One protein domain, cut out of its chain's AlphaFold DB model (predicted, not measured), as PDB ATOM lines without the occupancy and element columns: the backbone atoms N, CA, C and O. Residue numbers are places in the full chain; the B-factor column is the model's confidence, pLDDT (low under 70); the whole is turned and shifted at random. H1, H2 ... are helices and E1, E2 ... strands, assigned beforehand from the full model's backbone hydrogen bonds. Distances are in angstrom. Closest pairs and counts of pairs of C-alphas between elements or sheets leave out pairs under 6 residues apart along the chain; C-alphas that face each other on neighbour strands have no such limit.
ATOM      1  N   SER A  86     327.596 126.949 313.643       93.19
ATOM      2  CA  SER A  86     327.724 125.746 312.806       93.19
ATOM      3  C   SER A  86     329.182 125.584 312.356       93.19
ATOM      4  O   SER A  86     329.852 126.591 312.132       93.19
ATOM      5  N   SER A  87     329.689 124.356 312.166       91.69
ATOM      6  CA  SER A  87     331.113 124.157 311.815       91.69
ATOM      7  C   SER A  87     331.570 124.977 310.603       91.69
ATOM      8  O   SER A  87     332.667 125.523 310.610       91.69
ATOM      9  N   ALA A  88     330.724 125.116 309.575       91.00
ATOM     10  CA  ALA A  88     331.050 125.919 308.396       91.00
ATOM     11  C   ALA A  88     331.157 127.421 308.717       91.00
ATOM     12  O   ALA A  88     332.085 128.082 308.255       91.00
ATOM     13  N   ASN A  89     330.237 127.957 309.526       93.69
ATOM     14  CA  ASN A  89     330.279 129.361 309.935       93.69
ATOM     15  C   ASN A  89     331.399 129.626 310.949       93.69
ATOM     16  O   ASN A  89     331.977 130.704 310.922       93.69
ATOM     17  N   GLY A  90     331.717 128.664 311.817       94.81
ATOM     18  CA  GLY A  90     332.825 128.769 312.764       94.81
ATOM     19  C   GLY A  90     334.177 128.794 312.054       94.81
ATOM     20  O   GLY A  90     334.986 129.673 312.322       94.81
ATOM     21  N   ALA A  91     334.383 127.916 311.065       94.56
ATOM     22  CA  ALA A  91     335.591 127.930 310.241       94.56
ATOM     23  C   ALA A  91     335.760 129.257 309.483       94.56
ATOM     24  O   ALA A  91     336.872 129.759 309.343       94.56
ATOM     25  N   GLU A  92     334.661 129.842 309.003       94.25
ATOM     26  CA  GLU A  92     334.705 131.157 308.362       94.25
ATOM     27  C   GLU A  92     334.955 132.292 309.362       94.25
ATOM     28  O   GLU A  92     335.743 133.187 309.076       94.25
ATOM     29  N   MET A  93     334.366 132.225 310.560       96.19
ATOM     30  CA  MET A  93     334.643 133.180 311.634       96.19
ATOM     31  C   MET A  93     336.124 133.161 312.040       96.19
ATOM     32  O   MET A  93     336.733 134.220 312.166       96.19
ATOM     33  N   LEU A  94     336.739 131.979 312.157       97.00
ATOM     34  CA  LEU A  94     338.178 131.852 312.412       97.00
ATOM     35  C   LEU A  94     339.003 132.566 311.330       97.00
ATOM     36  O   LEU A  94     339.907 133.330 311.662       97.00
ATOM     37  N   ARG A  95     338.639 132.427 310.046       95.38
ATOM     38  CA  ARG A  95     339.303 133.168 308.957       95.38
ATOM     39  C   ARG A  95     339.115 134.678 309.060       95.38
ATOM     40  O   ARG A  95     340.086 135.404 308.871       95.38
ATOM     41  N   ILE A  96     337.902 135.145 309.364       95.56
ATOM     42  CA  ILE A  96     337.602 136.575 309.557       95.56
ATOM     43  C   ILE A  96     338.489 137.166 310.664       95.56
ATOM     44  O   ILE A  96     339.010 138.269 310.517       95.56
ATOM     45  N   LEU A  97     338.718 136.410 311.739       96.81
ATOM     46  CA  LEU A  97     339.573 136.797 312.867       96.81
ATOM     47  C   LEU A  97     341.082 136.612 312.595       96.81
ATOM     48  O   LEU A  97     341.917 136.948 313.444       96.81
ATOM     49  N   GLY A  98     341.455 136.063 311.434       97.00
ATOM     50  CA  GLY A  98     342.840 135.726 311.103       97.00
ATOM     51  C   GLY A  98     343.434 134.648 312.015       97.00
ATOM     52  O   GLY A  98     344.624 134.706 312.332       97.00
ATOM     53  N   LEU A  99     342.598 133.723 312.489       96.94
ATOM     54  CA  LEU A  99     342.969 132.549 313.275       96.94
ATOM     55  C   LEU A  99     343.041 131.308 312.375       96.94
ATOM     56  O   LEU A  99     342.466 131.274 311.282       96.94
ATOM     57  N   ASP A 100     343.766 130.291 312.836       93.69
ATOM     58  CA  ASP A 100     343.863 129.006 312.143       93.69
ATOM     59  C   ASP A 100     342.476 128.331 312.105       93.69
ATOM     60  O   ASP A 100     341.846 128.219 313.159       93.69
ATOM     61  N   PRO A 101     341.955 127.901 310.938       90.25
ATOM     62  CA  PRO A 101     340.647 127.248 310.827       90.25
ATOM     63  C   PRO A 101     340.592 125.814 311.396       90.25
ATOM     64  O   PRO A 101     339.708 125.044 311.012       90.25
ATOM     65  N   GLU A 102     341.511 125.445 312.287       91.75
ATOM     66  CA  GLU A 102     341.439 124.203 313.053       91.75
ATOM     67  C   GLU A 102     340.190 124.206 313.957       91.75
ATOM     68  O   GLU A 102     339.826 125.241 314.531       91.75
ATOM     69  N   PRO A 103     339.499 123.058 314.098       87.69
ATOM     70  CA  PRO A 103     338.220 122.985 314.801       87.69
ATOM     71  C   PRO A 103     338.361 123.209 316.309       87.69
ATOM     72  O   PRO A 103     337.354 123.436 316.971       87.69
ATOM     73  N   CYS A 104     339.583 123.164 316.840       94.88
ATOM     74  CA  CYS A 104     339.880 123.494 318.220       94.88
ATOM     75  C   CYS A 104     341.136 124.362 318.348       94.88
ATOM     76  O   CYS A 104     342.060 124.270 317.539       94.88
ATOM     77  N   GLY A 105     341.173 125.197 319.383       96.56
ATOM     78  CA  GLY A 105     342.313 126.059 319.675       96.56
ATOM     79  C   GLY A 105     342.040 127.024 320.822       96.56
ATOM     80  O   GLY A 105     340.966 126.999 321.424       96.56
ATOM     81  N   SER A 106     343.026 127.861 321.135       97.44
ATOM     82  CA  SER A 106     342.888 128.937 322.112       97.44
ATOM     83  C   SER A 106     343.628 130.196 321.682       97.44
ATOM     84  O   SER A 106     344.540 130.173 320.850       97.44
ATOM     85  N   VAL A 107     343.202 131.320 322.245       98.31
ATOM     86  CA  VAL A 107     343.792 132.634 322.028       98.31
ATOM     87  C   VAL A 107     343.660 133.468 323.299       98.31
ATOM     88  O   VAL A 107     342.707 133.324 324.066       98.31
ATOM     89  N   ASP A 108     344.619 134.359 323.523       98.38
ATOM     90  CA  ASP A 108     344.517 135.365 324.575       98.38
ATOM     91  C   ASP A 108     343.274 136.255 324.372       98.38
ATOM     92  O   ASP A 108     342.938 136.637 323.246       98.38
ATOM     93  N   ALA A 109     342.587 136.600 325.463       98.00
ATOM     94  CA  ALA A 109     341.345 137.366 325.399       98.00
ATOM     95  C   ALA A 109     341.542 138.781 324.827       98.00
ATOM     96  O   ALA A 109     340.698 139.266 324.065       98.00
ATOM     97  N   ALA A 110     342.663 139.443 325.138       98.06
ATOM     98  CA  ALA A 110     342.965 140.765 324.600       98.06
ATOM     99  C   ALA A 110     343.346 140.693 323.112       98.06
ATOM    100  O   ALA A 110     342.915 141.558 322.342       98.06
ATOM    101  N   ASP A 111     344.079 139.654 322.687       98.50
ATOM    102  CA  ASP A 111     344.351 139.404 321.261       98.50
ATOM    103  C   ASP A 111     343.047 139.170 320.481       98.50
ATOM    104  O   ASP A 111     342.791 139.838 319.475       98.50
ATOM    105  N   LEU A 112     342.155 138.304 320.980       98.38
ATOM    106  CA  LEU A 112     340.856 138.067 320.344       98.38
ATOM    107  C   LEU A 112     340.043 139.356 320.212       98.38
ATOM    108  O   LEU A 112     339.493 139.635 319.146       98.38
ATOM    109  N   ARG A 113     339.998 140.176 321.263       97.69
ATOM    110  CA  ARG A 113     339.287 141.455 321.231       97.69
ATOM    111  C   ARG A 113     339.866 142.409 320.184       97.69
ATOM    112  O   ARG A 113     339.106 143.038 319.448       97.69
ATOM    113  N   GLY A 114     341.193 142.478 320.064       98.06
ATOM    114  CA  GLY A 114     341.864 143.243 319.012       98.06
ATOM    115  C   GLY A 114     341.482 142.769 317.607       98.06
ATOM    116  O   GLY A 114     341.173 143.586 316.737       98.06
ATOM    117  N   ARG A 115     341.423 141.448 317.399       98.06
ATOM    118  CA  ARG A 115     340.995 140.832 316.132       98.06
ATOM    119  C   ARG A 115     339.535 141.112 315.809       98.06
ATOM    120  O   ARG A 115     339.238 141.426 314.663       98.06
ATOM    121  N   ILE A 116     338.642 141.063 316.799       97.81
ATOM    122  CA  ILE A 116     337.220 141.401 316.630       97.81
ATOM    123  C   ILE A 116     337.068 142.856 316.184       97.81
ATOM    124  O   ILE A 116     336.386 143.123 315.199       97.81
ATOM    125  N   MET A 117     337.743 143.794 316.855       97.25
ATOM    126  CA  MET A 117     337.687 145.213 316.485       97.25
ATOM    127  C   MET A 117     338.231 145.454 315.073       97.25
ATOM    128  O   MET A 117     337.656 146.226 314.307       97.25
ATOM    129  N   LEU A 118     339.324 144.775 314.711       97.19
ATOM    130  CA  LEU A 118     339.886 144.854 313.367       97.19
ATOM    131  C   LEU A 118     338.928 144.265 312.323       97.19
ATOM    132  O   LEU A 118     338.711 144.881 311.283       97.19
ATOM    133  N   ALA A 119     338.324 143.112 312.612       95.88
ATOM    134  CA  ALA A 119     337.330 142.483 311.755       95.88
ATOM    135  C   ALA A 119     336.123 143.402 311.543       95.88
ATOM    136  O   ALA A 119     335.755 143.636 310.402       95.88
ATOM    137  N   GLN A 120     335.572 144.009 312.596       94.44
ATOM    138  CA  GLN A 120     334.459 144.963 312.490       94.44
ATOM    139  C   GLN A 120     334.820 146.228 311.695       94.44
ATOM    140  O   GLN A 120     333.961 146.820 311.047       94.44
ATOM    141  N   ALA A 121     336.082 146.664 311.741       94.12
ATOM    142  CA  ALA A 121     336.542 147.833 310.996       94.12
ATOM    143  C   ALA A 121     336.804 147.539 309.507       94.12
ATOM    144  O   ALA A 121     336.657 148.434 308.673       94.12
ATOM    145  N   LEU A 122     337.238 146.315 309.175       91.81
ATOM    146  CA  LEU A 122     337.633 145.918 307.818       91.81
ATOM    147  C   LEU A 122     336.534 145.184 307.050       91.81
ATOM    148  O   LEU A 122     336.423 145.347 305.832       91.81
ATOM    149  N   ALA A 123     335.753 144.354 307.734       77.81
ATOM    150  CA  ALA A 123     334.611 143.686 307.149       77.81
ATOM    151  C   ALA A 123     333.521 144.743 306.962       77.81
ATOM    152  O   ALA A 123     332.928 145.237 307.917       77.81
ATOM    153  N   GLY A 124     333.244 145.112 305.711       77.50
ATOM    154  CA  GLY A 124     331.920 145.651 305.408       77.50
ATOM    155  C   GLY A 124     330.847 144.660 305.888       77.50
ATOM    156  O   GLY A 124     331.146 143.483 306.078       77.50
ATOM    157  N   GLY A 125     329.607 145.120 306.070       86.94
ATOM    158  CA  GLY A 125     328.551 144.269 306.635       86.94
ATOM    159  C   GLY A 125     328.395 142.930 305.904       86.94
ATOM    160  O   GLY A 125     328.487 142.875 304.672       86.94
ATOM    161  N   ASP A 126     328.152 141.854 306.660       91.31
ATOM    162  CA  ASP A 126     328.034 140.499 306.106       91.31
ATOM    163  C   ASP A 126     326.880 140.453 305.090       91.31
ATOM    164  O   ASP A 126     325.722 140.650 305.473       91.31
ATOM    165  N   PRO A 127     327.138 140.158 303.800       89.38
ATOM    166  CA  PRO A 127     326.078 140.080 302.796       89.38
ATOM    167  C   PRO A 127     325.143 138.881 303.022       89.38
ATOM    168  O   PRO A 127     324.088 138.786 302.391       89.38
ATOM    169  N   GLY A 128     325.516 137.960 303.912       90.69
ATOM    170  CA  GLY A 128     324.832 136.701 304.130       90.69
ATOM    171  C   GLY A 128     325.187 135.661 303.068       90.69
ATOM    172  O   GLY A 128     326.065 135.845 302.223       90.69
ATOM    173  N   ARG A 129     324.496 134.523 303.117       90.62
ATOM    174  CA  ARG A 129     324.647 133.425 302.156       90.62
ATOM    175  C   ARG A 129     323.273 132.832 301.862       90.62
ATOM    176  O   ARG A 129     322.592 132.444 302.807       90.62
ATOM    177  N   PRO A 130     322.838 132.732 300.598       87.56
ATOM    178  CA  PRO A 130     321.565 132.095 300.288       87.56
ATOM    179  C   PRO A 130     321.625 130.595 300.587       87.56
ATOM    180  O   PRO A 130     322.688 129.979 300.520       87.56
ATOM    181  N   THR A 131     320.469 130.002 300.872       87.25
ATOM    182  CA  THR A 131     320.337 128.543 300.910       87.25
ATOM    183  C   THR A 131     320.560 127.982 299.510       87.25
ATOM    184  O   THR A 131     319.928 128.435 298.554       87.25
ATOM    185  N   ILE A 132     321.436 126.985 299.389       84.06
ATOM    186  CA  ILE A 132     321.693 126.285 298.128       84.06
ATOM    187  C   ILE A 132     321.028 124.914 298.204       84.06
ATOM    188  O   ILE A 132     321.238 124.159 299.153       84.06
ATOM    189  N   VAL A 133     320.229 124.584 297.193       82.94
ATOM    190  CA  VAL A 133     319.625 123.256 297.039       82.94
ATOM    191  C   VAL A 133     320.309 122.571 295.871       82.94
ATOM    192  O   VAL A 133     320.332 123.106 294.764       82.94
ATOM    193  N   THR A 134     320.877 121.396 296.115       81.94
ATOM    194  CA  THR A 134     321.455 120.549 295.071       81.94
ATOM    195  C   THR A 134     320.687 119.243 295.000       81.94
ATOM    196  O   THR A 134     320.577 118.519 295.992       81.94
ATOM    197  N   ASP A 135     320.160 118.932 293.820       82.00
ATOM    198  CA  ASP A 135     319.685 117.586 293.529       82.00
ATOM    199  C   ASP A 135     320.924 116.685 293.405       82.00
ATOM    200  O   ASP A 135     321.800 116.920 292.572       82.00
ATOM    201  N   ARG A 136     321.029 115.677 294.268       69.94
ATOM    202  CA  ARG A 136     321.953 114.562 294.090       69.94
ATOM    203  C   ARG A 136     321.181 113.435 293.426       69.94
ATOM    204  O   ARG A 136     320.113 113.045 293.902       69.94
ATOM    205  N   ASP A 137     321.737 112.895 292.348       69.12
ATOM    206  CA  ASP A 137     321.271 111.620 291.817       69.12
ATOM    207  C   ASP A 137     321.434 110.582 292.934       69.12
ATOM    208  O   ASP A 137     322.552 110.257 293.343       69.12
ATOM    209  N   GLY A 138     320.317 110.146 293.522       56.53
ATOM    210  CA  GLY A 138     320.346 109.065 294.493       56.53
ATOM    211  C   GLY A 138     320.743 107.782 293.779       56.53
ATOM    212  O   GLY A 138     320.452 107.590 292.595       56.53
ATOM    213  N   GLY A 139     321.469 106.920 294.490       57.00
ATOM    214  CA  GLY A 139     321.842 105.611 293.972       57.00
ATOM    215  C   GLY A 139     320.614 104.861 293.453       57.00
ATOM    216  O   GLY A 139     319.523 104.972 294.008       57.00
ATOM    217  N   VAL A 140     320.793 104.109 292.367       54.53
ATOM    218  CA  VAL A 140     319.737 103.274 291.788       54.53
ATOM    219  C   VAL A 140     319.308 102.234 292.824       54.53
ATOM    220  O   VAL A 140     320.067 101.313 293.127       54.53
ATOM    221  N   THR A 141     318.088 102.351 293.342       55.69
ATOM    222  CA  THR A 141     317.472 101.286 294.135       55.69
ATOM    223  C   THR A 141     317.079 100.160 293.181       55.69
ATOM    224  O   THR A 141     316.165 100.310 292.368       55.69
ATOM    225  N   LEU A 142     317.786  99.027 293.242       51.28
ATOM    226  CA  LEU A 142     317.356  97.806 292.563       51.28
ATOM    227  C   LEU A 142     316.077  97.309 293.245       51.28
ATOM    228  O   LEU A 142     316.107  96.868 294.392       51.28
ATOM    229  N   VAL A 143     314.950  97.415 292.547       54.88
ATOM    230  CA  VAL A 143     313.668  96.876 293.007       54.88
ATOM    231  C   VAL A 143     313.648  95.378 292.698       54.88
ATOM    232  O   VAL A 143     313.873  95.006 291.551       54.88
ATOM    233  N   ASP A 144     313.439  94.570 293.742       50.41
ATOM    234  CA  ASP A 144     313.208  93.112 293.786       50.41
ATOM    235  C   ASP A 144     313.492  92.320 292.489       50.41
ATOM    236  O   ASP A 144     312.744  92.386 291.511       50.41
ATOM    237  N   ALA A 145     314.532  91.476 292.527       55.09
ATOM    238  CA  ALA A 145     314.931  90.589 291.431       55.09
ATOM    239  C   ALA A 145     313.844  89.581 290.987       55.09
ATOM    240  O   ALA A 145     314.027  88.914 289.970       55.09
ATOM    241  N   ASN A 146     312.725  89.469 291.715       56.38
ATOM    242  CA  ASN A 146     311.608  88.582 291.385       56.38
ATOM    243  C   ASN A 146     310.400  89.284 290.739       56.38
ATOM    244  O   ASN A 146     309.397  88.624 290.458       56.38
ATOM    245  N   SER A 147     310.462  90.595 290.475       53.81
ATOM    246  CA  SER A 147     309.390  91.293 289.758       53.81
ATOM    247  C   SER A 147     309.570  91.169 288.233       53.81
ATOM    248  O   SER A 147     310.646  91.478 287.723       53.81
ATOM    249  N   PRO A 148     308.540  90.766 287.457       56.00
ATOM    250  CA  PRO A 148     308.654  90.534 286.011       56.00
ATOM    251  C   PRO A 148     308.899  91.808 285.175       56.00
ATOM    252  O   PRO A 148     309.088  91.715 283.962       56.00
ATOM    253  N   ALA A 149     308.913  92.989 285.803       57.38
ATOM    254  CA  ALA A 149     309.291  94.259 285.190       57.38
ATOM    255  C   ALA A 149     309.959  95.179 286.238       57.38
ATOM    256  O   ALA A 149     309.259  95.932 286.922       57.38
ATOM    257  N   PRO A 150     311.295  95.143 286.406       54.31
ATOM    258  CA  PRO A 150     311.971  96.051 287.324       54.31
ATOM    259  C   PRO A 150     311.811  97.488 286.818       54.31
ATOM    260  O   PRO A 150     312.324  97.861 285.763       54.31
ATOM    261  N   THR A 151     311.067  98.303 287.563       56.03
ATOM    262  CA  THR A 151     310.935  99.737 287.286       56.03
ATOM    263  C   THR A 151     311.967 100.446 288.148       56.03
ATOM    264  O   THR A 151     311.815 100.484 289.364       56.03
ATOM    265  N   ALA A 152     313.047 100.959 287.560       57.59
ATOM    266  CA  ALA A 152     314.037 101.714 288.321       57.59
ATOM    267  C   ALA A 152     313.390 103.000 288.860       57.59
ATOM    268  O   ALA A 152     313.072 103.910 288.094       57.59
ATOM    269  N   VAL A 153     313.183 103.076 290.175       57.53
ATOM    270  CA  VAL A 153     312.806 104.325 290.840       57.53
ATOM    271  C   VAL A 153     314.102 105.081 291.107       57.53
ATOM    272  O   VAL A 153     314.879 104.710 291.983       57.53
ATOM    273  N   VAL A 154     314.365 106.116 290.310       58.41
ATOM    274  CA  VAL A 154     315.454 107.056 290.593       58.41
ATOM    275  C   VAL A 154     314.957 107.999 291.679       58.41
ATOM    276  O   VAL A 154     314.277 108.986 291.401       58.41
ATOM    277  N   GLU A 155     315.253 107.671 292.930       59.50
ATOM    278  CA  GLU A 155     314.981 108.568 294.043       59.50
ATOM    279  C   GLU A 155     316.050 109.666 294.043       59.50
ATOM    280  O   GLU A 155     317.237 109.402 294.213       59.50
ATOM    281  N   ARG A 156     315.660 110.915 293.769       65.25
ATOM    282  CA  ARG A 156     316.590 112.049 293.820       65.25
ATOM    283  C   ARG A 156     316.682 112.548 295.250       65.25
ATOM    284  O   ARG A 156     315.714 113.084 295.785       65.25
ATOM    285  N   ALA A 157     317.852 112.397 295.857       73.19
ATOM    286  CA  ALA A 157     318.119 112.971 297.163       73.19
ATOM    287  C   ALA A 157     318.360 114.478 297.008       73.19
ATOM    288  O   ALA A 157     319.154 114.905 296.173       73.19
ATOM    289  N   ARG A 158     317.706 115.303 297.826       78.56
ATOM    290  CA  ARG A 158     317.980 116.744 297.875       78.56
ATOM    291  C   ARG A 158     318.943 117.052 299.006       78.56
ATOM    292  O   ARG A 158     318.655 116.755 300.162       78.56
ATOM    293  N   ALA A 159     320.071 117.667 298.672       76.31
ATOM    294  CA  ALA A 159     320.992 118.229 299.644       76.31
ATOM    295  C   ALA A 159     320.697 119.724 299.816       76.31
ATOM    296  O   ALA A 159     320.660 120.477 298.840       76.31
ATOM    297  N   PHE A 160     320.493 120.143 301.063       79.19
ATOM    298  CA  PHE A 160     320.309 121.540 301.439       79.19
ATOM    299  C   PHE A 160     321.567 122.026 302.149       79.19
ATOM    300  O   PHE A 160     321.939 121.496 303.193       79.19
ATOM    301  N   ASP A 161     322.214 123.035 301.581       79.19
ATOM    302  CA  ASP A 161     323.260 123.801 302.248       79.19
ATOM    303  C   ASP A 161     322.604 125.061 302.814       79.19
ATOM    304  O   ASP A 161     322.202 125.963 302.070       79.19
ATOM    305  N   CYS A 162     322.382 125.054 304.129       80.12
ATOM    306  CA  CYS A 162     321.655 126.104 304.829       80.12
ATOM    307  C   CYS A 162     322.334 127.467 304.629       80.12
ATOM    308  O   CYS A 162     323.539 127.622 304.838       80.12
ATOM    309  N   GLY A 163     321.546 128.470 304.247       87.44
ATOM    310  CA  GLY A 163     322.012 129.848 304.155       87.44
ATOM    311  C   GLY A 163     322.218 130.514 305.520       87.44
ATOM    312  O   GLY A 163     321.871 129.966 306.567       87.44
ATOM    313  N   ARG A 164     322.729 131.748 305.502       93.19
ATOM    314  CA  ARG A 164     322.701 132.686 306.635       93.19
ATOM    315  C   ARG A 164     322.164 134.038 306.177       93.19
ATOM    316  O   ARG A 164     322.363 134.435 305.028       93.19
ATOM    317  N   ARG A 165     321.517 134.763 307.083       93.69
ATOM    318  CA  ARG A 165     321.049 136.127 306.810       93.69
ATOM    319  C   ARG A 165     322.212 137.115 306.701       93.69
ATOM    320  O   ARG A 165     323.272 136.877 307.273       93.69
ATOM    321  N   ALA A 166     321.972 138.235 306.028       94.69
ATOM    322  CA  ALA A 166     322.869 139.381 306.097       94.69
ATOM    323  C   ALA A 166     323.027 139.865 307.553       94.69
ATOM    324  O   ALA A 166     322.094 139.756 308.361       94.69
ATOM    325  N   GLY A 167     324.218 140.357 307.880       94.88
ATOM    326  CA  GLY A 167     324.601 140.790 309.222       94.88
ATOM    327  C   GLY A 167     324.849 139.665 310.230       94.88
ATOM    328  O   GLY A 167     325.088 139.946 311.397       94.88
ATOM    329  N   TYR A 168     324.792 138.389 309.826       95.38
ATOM    330  CA  TYR A 168     324.998 137.282 310.763       95.38
ATOM    331  C   TYR A 168     326.379 137.351 311.424       95.38
ATOM    332  O   TYR A 168     326.460 137.228 312.643       95.38
ATOM    333  N   PHE A 169     327.457 137.561 310.660       95.81
ATOM    334  CA  PHE A 169     328.785 137.678 311.271       95.81
ATOM    335  C   PHE A 169     328.954 138.944 312.109       95.81
ATOM    336  O   PHE A 169     329.639 138.879 313.125       95.81
ATOM    337  N   ASP A 170     328.283 140.039 311.757       95.31
ATOM    338  CA  ASP A 170     328.320 141.278 312.539       95.31
ATOM    339  C   ASP A 170     327.746 141.046 313.944       95.31
ATOM    340  O   ASP A 170     328.388 141.364 314.947       95.31
ATOM    341  N   ASP A 171     326.591 140.382 314.028       96.19
ATOM    342  CA  ASP A 171     325.969 140.038 315.308       96.19
ATOM    343  C   ASP A 171     326.810 139.031 316.101       96.19
ATOM    344  O   ASP A 171     326.962 139.146 317.316       96.19
ATOM    345  N   ARG A 172     327.428 138.062 315.418       97.12
ATOM    346  CA  ARG A 172     328.297 137.082 316.080       97.12
ATOM    347  C   ARG A 172     329.601 137.688 316.593       97.12
ATOM    348  O   ARG A 172     330.123 137.206 317.591       97.12
ATOM    349  N   LEU A 173     330.126 138.728 315.949       97.50
ATOM    350  CA  LEU A 173     331.283 139.472 316.453       97.50
ATOM    351  C   LEU A 173     330.941 140.240 317.739       97.50
ATOM    352  O   LEU A 173     331.805 140.379 318.600       97.50
ATOM    353  N   ILE A 174     329.691 140.693 317.901       96.50
ATOM    354  CA  ILE A 174     329.212 141.287 319.160       96.50
ATOM    355  C   ILE A 174     329.186 140.223 320.261       96.50
ATOM    356  O   ILE A 174     329.798 140.432 321.305       96.50
ATOM    357  N   GLU A 175     328.576 139.061 320.006       97.50
ATOM    358  CA  GLU A 175     328.557 137.941 320.963       97.50
ATOM    359  C   GLU A 175     329.985 137.501 321.348       97.50
ATOM    360  O   GLU A 175     330.300 137.330 322.523       97.50
ATOM    361  N   LEU A 176     330.901 137.400 320.377       97.75
ATOM    362  CA  LEU A 176     332.309 137.093 320.648       97.75
ATOM    363  C   LEU A 176     333.018 138.182 321.455       97.75
ATOM    364  O   LEU A 176     333.906 137.871 322.248       97.75
ATOM    365  N   SER A 177     332.645 139.451 321.275       97.62
ATOM    366  CA  SER A 177     333.190 140.538 322.086       97.62
ATOM    367  C   SER A 177     332.773 140.403 323.548       97.62
ATOM    368  O   SER A 177     333.560 140.767 324.421       97.62
ATOM    369  N   GLU A 178     331.576 139.887 323.830       97.69
ATOM    370  CA  GLU A 178     331.134 139.593 325.198       97.69
ATOM    371  C   GLU A 178     331.951 138.445 325.804       97.69
ATOM    372  O   GLU A 178     332.417 138.566 326.937       97.69
ATOM    373  N   VAL A 179     332.217 137.383 325.029       98.00
ATOM    374  CA  VAL A 179     333.104 136.275 325.441       98.00
ATOM    375  C   VAL A 179     334.516 136.767 325.746       98.00
ATOM    376  O   VAL A 179     335.050 136.484 326.817       98.00
ATOM    377  N   ALA A 180     335.111 137.543 324.839       98.12
ATOM    378  CA  ALA A 180     336.461 138.070 325.010       98.12
ATOM    379  C   ALA A 180     336.560 139.023 326.210       98.12
ATOM    380  O   ALA A 180     337.513 138.943 326.981       98.12
ATOM    381  N   GLN A 181     335.572 139.903 326.398       97.69
ATOM    382  CA  GLN A 181     335.538 140.814 327.541       97.69
ATOM    383  C   GLN A 181     335.431 140.041 328.858       97.69
ATOM    384  O   GLN A 181     336.204 140.299 329.777       97.69
ATOM    385  N   TRP A 182     334.525 139.062 328.932       96.38
ATOM    386  CA  TRP A 182     334.371 138.243 330.130       96.38
ATOM    387  C   TRP A 182     335.658 137.480 330.455       96.38
ATOM    388  O   TRP A 182     336.117 137.519 331.594       96.38
ATOM    389  N   ALA A 183     336.274 136.837 329.457       96.56
ATOM    390  CA  ALA A 183     337.525 136.105 329.637       96.56
ATOM    391  C   ALA A 183     338.660 137.027 330.113       96.56
ATOM    392  O   ALA A 183     339.395 136.679 331.034       96.56
ATOM    393  N   GLN A 184     338.751 138.239 329.557       96.50
ATOM    394  CA  GLN A 184     339.729 139.241 329.972       96.50
ATOM    395  C   GLN A 184     339.532 139.672 331.435       96.50
ATOM    396  O   GLN A 184     340.506 139.745 332.183       96.50
ATOM    397  N   ASP A 185     338.292 139.927 331.859       95.38
ATOM    398  CA  ASP A 185     337.979 140.358 333.231       95.38
ATOM    399  C   ASP A 185     338.291 139.282 334.286       95.38
ATOM    400  O   ASP A 185     338.499 139.603 335.457       95.38
ATOM    401  N   HIS A 186     338.359 138.014 333.867       93.44
ATOM    402  CA  HIS A 186     338.649 136.865 334.727       93.44
ATOM    403  C   HIS A 186     340.062 136.296 334.533       93.44
ATOM    404  O   HIS A 186     340.372 135.262 335.125       93.44
ATOM    405  N   ASP A 187     340.919 136.957 333.744       94.44
ATOM    406  CA  ASP A 187     342.274 136.488 333.418       94.44
ATOM    407  C   ASP A 187     342.258 135.052 332.852       94.44
ATOM    408  O   ASP A 187     342.835 134.111 333.406       94.44
ATOM    409  N   ARG A 188     341.477 134.861 331.783       95.19
ATOM    410  CA  ARG A 188     341.301 133.592 331.063       95.19
ATOM    411  C   ARG A 188     341.595 133.757 329.577       95.19
ATOM    412  O   ARG A 188     341.395 134.828 329.001       95.19
ATOM    413  N   GLN A 189     342.018 132.667 328.939       97.56
ATOM    414  CA  GLN A 189     342.027 132.576 327.479       97.56
ATOM    415  C   GLN A 189     340.611 132.343 326.948       97.56
ATOM    416  O   GLN A 189     339.710 131.940 327.684       97.56
ATOM    417  N   VAL A 190     340.421 132.566 325.651       97.75
ATOM    418  CA  VAL A 190     339.242 132.085 324.928       97.75
ATOM    419  C   VAL A 190     339.638 130.841 324.148       97.75
ATOM    420  O   VAL A 190     340.614 130.858 323.401       97.75
ATOM    421  N   GLN A 191     338.871 129.773 324.316       97.19
ATOM    422  CA  GLN A 191     339.040 128.502 323.624       97.19
ATOM    423  C   GLN A 191     337.883 128.250 322.663       97.19
ATOM    424  O   GLN A 191     336.777 128.755 322.864       97.19
ATOM    425  N   TRP A 192     338.134 127.441 321.635       97.44
ATOM    426  CA  TRP A 192     337.087 126.901 320.778       97.44
ATOM    427  C   TRP A 192     337.223 125.397 320.564       97.44
ATOM    428  O   TRP A 192     338.334 124.861 320.592       97.44
ATOM    429  N   ASN A 193     336.081 124.725 320.389       94.19
ATOM    430  CA  ASN A 193     335.949 123.297 320.082       94.19
ATOM    431  C   ASN A 193     334.615 122.960 319.398       94.19
ATOM    432  O   ASN A 193     333.699 123.820 319.412       94.19
TER     433      ASN A 193
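What this domain is: This is residues 86 to 193 of the 193 residues of an uncharacterized protein of Gordonia otitidis NBRC 100426 (UniProt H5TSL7). A small head of helices, with a short two-stranded ribbon at one end, sends out one long arm, the antiparallel hairpin of E2 and E3 with the loop beyond it, residues 138 to 155. In the head H2 and H3 lie side by side and run opposite ways, H1 stands crosswise near both, and E1 and E4 pair where H2 begins and H3 ends. The printed part has 108 residues with three named helices and four named strands in the order H1, E1, H2, E2, E3, H3, E4, and its class is mixed, helices and strands. Its two sheets, E1 - E4 and E2 - E3, are both antiparallel. The whole is extended, with a radius of gyration of the C-alphas of 22.1 A and spans of 74 by 27 by 19 A, and the arm makes much of the length.

How they stand to each other: H1, residues 87 to 96, is close to but not clearly touching H2, residues 109 to 122: the closest C-alphas, those of Ile 96 and Ala 119, are 6.3 A apart, and the lines are about perpendicular at 82 degrees. H1 is also close to but not clearly touching H3, residues 168 to 185, with C-alphas 93 and 169 the closest at 7.4 A. H2 and H3 touch, closest at the C-alphas of Ala 109 and Ala 180, 4.9 A apart, with a shallow tilt of 26 degrees, opposite ways. E1, residues 105 to 108, is the antiparallel neighbour of E4, residues 189 to 192, at 155 degrees; N 107 and O 190 are 2.9 A apart, within hydrogen-bond range. The closest C-alphas of H3 and E4 are those of Ala 183 and Gln 189, 6.1 A apart. E2, residues 132 to 137, and E3, residues 156 to 161, form an antiparallel hairpin at 154 degrees, with N 134 and O 159 2.9 A apart, within hydrogen-bond range. E2 and H3 are apart. In H1, H2 and H3 every O i to N i+4 pair is within hydrogen-bond range.

Where its parts are: H1 begins at C-alpha 87 (331.113, 124.157, 311.815) and is 14.2 A long. E1 is 10.7 A long, H2 19.9 A, E2 16.0 A, E3 15.9 A and H3 26.1 A. E4, 10.1 A long, ends at C-alpha 192 (337.087, 126.901, 320.778).

The domain as a whole: The two C-alphas farthest apart, those of Pro 148 and Asp 185, are 74.6 A apart. Residues 144 to 149 stand free. The link from E2 to E3 is long, and the printed part has no cut. Mean pLDDT of the printed part is 86.0, and residues 136 to 156 are under 70.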